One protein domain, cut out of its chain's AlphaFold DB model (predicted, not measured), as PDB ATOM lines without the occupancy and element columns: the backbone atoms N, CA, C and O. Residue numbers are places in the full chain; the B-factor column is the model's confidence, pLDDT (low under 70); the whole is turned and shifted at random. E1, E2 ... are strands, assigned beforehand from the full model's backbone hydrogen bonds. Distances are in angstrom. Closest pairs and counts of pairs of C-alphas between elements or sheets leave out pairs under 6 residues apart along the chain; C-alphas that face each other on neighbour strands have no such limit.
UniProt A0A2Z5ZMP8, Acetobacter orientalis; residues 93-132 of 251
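Overview. This is residues 93 to 132 of the 251 residues of a protein of Acetobacter orientalis (UniProt A0A2Z5ZMP8). Two separate strand hairpins, E1 with E2 and E3 with E4, follow one another along a flat, open shape with no shared core. E2 runs on into E3 at 85 degrees, and the loop of residues 121 to 126 sticks out. The printed part has 40 residues, with four named strands in the order E1, E2, E3, E4, each hairpin an antiparallel two-stranded sheet, and no named helix: all strand. It is only just loose, close to extended, with a radius of gyration of the C-alphas of 13.3 A and spans of 39 by 21 by 10 A.

Along the chain. E1, residues 93 to 99, begins at C-alpha 93 (327.017, 231.519, 232.668) and is 13.5 A long. E2, residues 107 to 111, is 13.0 A; E3, 114 to 120, is 13.4 A; E4, 127 to 131, is 13.1 A and ends at C-alpha 131 (333.430, 238.627, 238.350).

Arrangement. In the hairpin E1 and E2, antiparallel at 126 degrees, N 98 and O 108 are 2.9 A apart, within hydrogen-bond range. In the hairpin E3 and E4, antiparallel at 148 degrees, N 130 and O 116 are 2.8 A apart, also within range. E2 and E3 are apart, as are E1 and E4.

Size, cuts and confidence. The C-alphas of Lys 102 and Glu 122, the two farthest apart, are 40.0 A apart. The printed part has no cut, its links are tight or short, and no printed residue is under pLDDT 70.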
ATOM      1  N   ASP A  93     327.585 231.126 231.392       87.38
ATOM      2  CA  ASP A  93     327.017 231.519 232.668       87.38
ATOM      3  C   ASP A  93     325.566 231.960 232.457       87.38
ATOM      4  O   ASP A  93     325.286 232.995 231.849       87.38
ATOM      5  N   TYR A  94     324.639 231.141 232.943       83.25
ATOM      6  CA  TYR A  94     323.206 231.416 232.873       83.25
ATOM      7  C   TYR A  94     322.750 232.437 233.924       83.25
ATOM      8  O   TYR A  94     321.682 233.019 233.759       83.25
ATOM      9  N   GLY A  95     323.566 232.701 234.953       80.69
ATOM     10  CA  GLY A  95     323.332 233.757 235.941       80.69
ATOM     11  C   GLY A  95     323.741 235.153 235.456       80.69
ATOM     12  O   GLY A  95     323.546 236.131 236.172       80.69
ATOM     13  N   ASN A  96     324.308 235.272 234.246       82.75
ATOM     14  CA  ASN A  96     324.665 236.549 233.627       82.75
ATOM     15  C   ASN A  96     323.970 236.754 232.267       82.75
ATOM     16  O   ASN A  96     324.617 236.600 231.222       82.75
ATOM     17  N   PRO A  97     322.664 237.072 232.240       82.81
ATOM     18  CA  PRO A  97     321.992 237.422 230.997       82.81
ATOM     19  C   PRO A  97     322.537 238.752 230.464       82.81
ATOM     20  O   PRO A  97     322.558 239.763 231.164       82.81
ATOM     21  N   VAL A  98     322.994 238.747 229.213       84.31
ATOM     22  CA  VAL A  98     323.410 239.950 228.484       84.31
ATOM     23  C   VAL A  98     322.483 240.115 227.278       84.31
ATOM     24  O   VAL A  98     322.241 239.119 226.586       84.31
ATOM     25  N   PRO A  99     321.996 241.333 226.977       84.31
ATOM     26  CA  PRO A  99     321.152 241.570 225.810       84.31
ATOM     27  C   PRO A  99     321.833 241.121 224.512       84.31
ATOM     28  O   PRO A  99     323.013 241.413 224.284       84.31
ATOM     29  N   ASP A 100     321.112 240.403 223.651       84.12
ATOM     30  CA  ASP A 100     321.648 239.974 222.364       84.12
ATOM     31  C   ASP A 100     321.736 241.170 221.397       84.12
ATOM     32  O   ASP A 100     320.711 241.766 221.055       84.12
ATOM     33  N   PRO A 101     322.934 241.516 220.884       81.44
ATOM     34  CA  PRO A 101     323.089 242.628 219.948       81.44
ATOM     35  C   PRO A 101     322.343 242.421 218.621       81.44
ATOM     36  O   PRO A 101     322.115 243.386 217.896       81.44
ATOM     37  N   LYS A 102     321.976 241.181 218.271       84.00
ATOM     38  CA  LYS A 102     321.255 240.864 217.028       84.00
ATOM     39  C   LYS A 102     319.744 240.750 217.216       84.00
ATOM     40  O   LYS A 102     319.016 240.797 216.229       84.00
ATOM     41  N   ARG A 103     319.271 240.539 218.445       82.69
ATOM     42  CA  ARG A 103     317.856 240.291 218.749       82.69
ATOM     43  C   ARG A 103     317.427 241.175 219.910       82.69
ATOM     44  O   ARG A 103     317.657 240.851 221.069       82.69
ATOM     45  N   VAL A 104     316.773 242.284 219.577       78.62
ATOM     46  CA  VAL A 104     316.235 243.222 220.566       78.62
ATOM     47  C   VAL A 104     315.195 242.499 221.430       78.62
ATOM     48  O   VAL A 104     314.254 241.910 220.902       78.62
ATOM     49  N   GLY A 105     315.385 242.521 222.752       80.75
ATOM     50  CA  GLY A 105     314.491 241.878 223.724       80.75
ATOM     51  C   GLY A 105     314.791 240.405 224.026       80.75
ATOM     52  O   GLY A 105     314.032 239.787 224.767       80.75
ATOM     53  N   VAL A 106     315.870 239.833 223.478       83.62
ATOM     54  CA  VAL A 106     316.319 238.474 223.820       83.62
ATOM     55  C   VAL A 106     317.617 238.550 224.612       83.62
ATOM     56  O   VAL A 106     318.626 239.037 224.104       83.62
ATOM     57  N   ASP A 107     317.608 238.011 225.827       84.88
ATOM     58  CA  ASP A 107     318.812 237.874 226.640       84.88
ATOM     59  C   ASP A 107     319.530 236.559 226.338       84.88
ATOM     60  O   ASP A 107     318.920 235.492 226.199       84.88
ATOM     61  N   ARG A 108     320.857 236.627 226.247       83.62
ATOM     62  CA  ARG A 108     321.729 235.468 226.049       83.62
ATOM     63  C   ARG A 108     322.644 235.276 227.257       83.62
ATOM     64  O   ARG A 108     323.182 236.258 227.768       83.62
ATOM     65  N   PRO A 109     322.895 234.024 227.677       84.88
ATOM     66  CA  PRO A 109     323.876 233.750 228.716       84.88
ATOM     67  C   PRO A 109     325.276 234.111 228.212       84.88
ATOM     68  O   PRO A 109     325.677 233.708 227.107       84.88
ATOM     69  N   ASP A 110     326.011 234.884 229.004       86.00
ATOM     70  CA  ASP A 110     327.381 235.266 228.678       86.00
ATOM     71  C   ASP A 110     328.385 234.140 228.982       86.00
ATOM     72  O   ASP A 110     328.039 233.069 229.480       86.00
ATOM     73  N   LYS A 111     329.658 234.336 228.635       87.81
ATOM     74  CA  LYS A 111     330.743 233.435 229.050       87.81
ATOM     75  C   LYS A 111     330.964 233.521 230.565       87.81
ATOM     76  O   LYS A 111     330.765 234.577 231.156       87.81
ATOM     77  N   ALA A 112     331.436 232.430 231.166       89.75
ATOM     78  CA  ALA A 112     331.878 232.405 232.557       89.75
ATOM     79  C   ALA A 112     332.956 233.471 232.827       89.75
ATOM     80  O   ALA A 112     333.959 233.533 232.113       89.75
ATOM     81  N   ARG A 113     332.737 234.303 233.854       87.56
ATOM     82  CA  ARG A 113     333.622 235.414 234.259       87.56
ATOM     83  C   ARG A 113     333.954 235.408 235.754       87.56
ATOM     84  O   ARG A 113     334.369 236.425 236.284       87.56
ATOM     85  N   GLY A 114     333.720 234.307 236.465       91.00
ATOM     86  CA  GLY A 114     334.082 234.197 237.875       91.00
ATOM     87  C   GLY A 114     335.599 234.160 238.048       91.00
ATOM     88  O   GLY A 114     336.195 233.094 237.896       91.00
ATOM     89  N   ASP A 115     336.207 235.307 238.345       90.75
ATOM     90  CA  ASP A 115     337.660 235.456 238.497       90.75
ATOM     91  C   ASP A 115     338.085 235.363 239.973       90.75
ATOM     92  O   ASP A 115     339.162 234.859 240.295       90.75
ATOM     93  N   TRP A 116     337.228 235.835 240.884       91.69
ATOM     94  CA  TRP A 116     337.508 235.931 242.317       91.69
ATOM     95  C   TRP A 116     336.734 234.873 243.094       91.69
ATOM     96  O   TRP A 116     335.505 234.843 243.037       91.69
ATOM     97  N   LEU A 117     337.440 234.031 243.850       92.62
ATOM     98  CA  LEU A 117     336.822 233.056 244.743       92.62
ATOM     99  C   LEU A 117     336.546 233.707 246.101       92.62
ATOM    100  O   LEU A 117     337.475 234.108 246.805       92.62
ATOM    101  N   LEU A 118     335.274 233.783 246.494       91.31
ATOM    102  CA  LEU A 118     334.901 234.252 247.832       91.31
ATOM    103  C   LEU A 118     334.972 233.134 248.870       91.31
ATOM    104  O   LEU A 118     335.373 233.367 250.009       91.31
ATOM    105  N   GLY A 119     334.570 231.926 248.480       91.00
ATOM    106  CA  GLY A 119     334.523 230.776 249.370       91.00
ATOM    107  C   GLY A 119     333.576 229.698 248.868       91.00
ATOM    108  O   GLY A 119     333.350 229.561 247.666       91.00
ATOM    109  N   TRP A 120     333.026 228.943 249.810       90.12
ATOM    110  CA  TRP A 120     332.079 227.867 249.557       90.12
ATOM    111  C   TRP A 120     330.773 228.165 250.264       90.12
ATOM    112  O   TRP A 120     330.769 228.683 251.382       90.12
ATOM    113  N   ASP A 121     329.682 227.810 249.605       86.88
ATOM    114  CA  ASP A 121     328.392 227.732 250.257       86.88
ATOM    115  C   ASP A 121     328.389 226.586 251.283       86.88
ATOM    116  O   ASP A 121     328.946 225.511 251.045       86.88
ATOM    117  N   GLU A 122     327.774 226.808 252.441       81.50
ATOM    118  CA  GLU A 122     327.753 225.830 253.537       81.50
ATOM    119  C   GLU A 122     326.788 224.673 253.244       81.50
ATOM    120  O   GLU A 122     326.991 223.579 253.769       81.50
ATOM    121  N   ILE A 123     325.761 224.888 252.411       81.62
ATOM    122  CA  ILE A 123     324.722 223.880 252.138       81.62
ATOM    123  C   ILE A 123     324.980 223.141 250.842       81.62
ATOM    124  O   ILE A 123     325.104 221.918 250.848       81.62
ATOM    125  N   SER A 124     325.079 223.866 249.729       80.81
ATOM    126  CA  SER A 124     325.323 223.235 248.432       80.81
ATOM    127  C   SER A 124     326.773 222.774 248.273       80.81
ATOM    128  O   SER A 124     327.079 222.029 247.341       80.81
ATOM    129  N   HIS A 125     327.680 223.234 249.148       87.62
ATOM    130  CA  HIS A 125     329.129 223.037 249.036       87.62
ATOM    131  C   HIS A 125     329.709 223.510 247.695       87.62
ATOM    132  O   HIS A 125     330.831 223.154 247.323       87.62
ATOM    133  N   GLN A 126     328.962 224.341 246.965       88.00
ATOM    134  CA  GLN A 126     329.400 224.914 245.707       88.00
ATOM    135  C   GLN A 126     330.298 226.120 245.957       88.00
ATOM    136  O   GLN A 126     330.171 226.840 246.947       88.00
ATOM    137  N   GLN A 127     331.232 226.337 245.039       91.62
ATOM    138  CA  GLN A 127     332.116 227.491 245.089       91.62
ATOM    139  C   GLN A 127     331.350 228.763 244.722       91.62
ATOM    140  O   GLN A 127     330.556 228.778 243.779       91.62
ATOM    141  N   ILE A 128     331.641 229.839 245.441       92.25
ATOM    142  CA  ILE A 128     331.061 231.159 245.218       92.25
ATOM    143  C   ILE A 128     332.111 232.023 244.526       92.25
ATOM    144  O   ILE A 128     333.096 232.442 245.140       92.25
ATOM    145  N   TRP A 129     331.877 232.289 243.244       92.56
ATOM    146  CA  TRP A 129     332.740 233.117 242.410       92.56
ATOM    147  C   TRP A 129     332.106 234.475 242.118       92.56
ATOM    148  O   TRP A 129     330.890 234.579 241.958       92.56
ATOM    149  N   VAL A 130     332.944 235.499 241.989       91.94
ATOM    150  CA  VAL A 130     332.565 236.868 241.614       91.94
ATOM    151  C   VAL A 130     333.368 237.298 240.393       91.94
ATOM    152  O   VAL A 130     334.541 236.942 240.250       91.94
ATOM    153  N   ALA A 131     332.743 238.067 239.504       90.62
ATOM    154  CA  ALA A 131     333.430 238.627 238.350       90.62
ATOM    155  C   ALA A 131     334.265 239.855 238.716       90.62
ATOM    156  O   ALA A 131     333.879 240.639 239.585       90.62
ATOM    157  N   GLY A 132     335.380 240.080 238.010       88.19
ATOM    158  CA  GLY A 132     336.196 241.280 238.221       88.19
ATOM    159  C   GLY A 132     335.393 242.583 238.108       88.19
ATOM    160  O   GLY A 132     335.546 243.470 238.943       88.19
TER     161      GLY A 132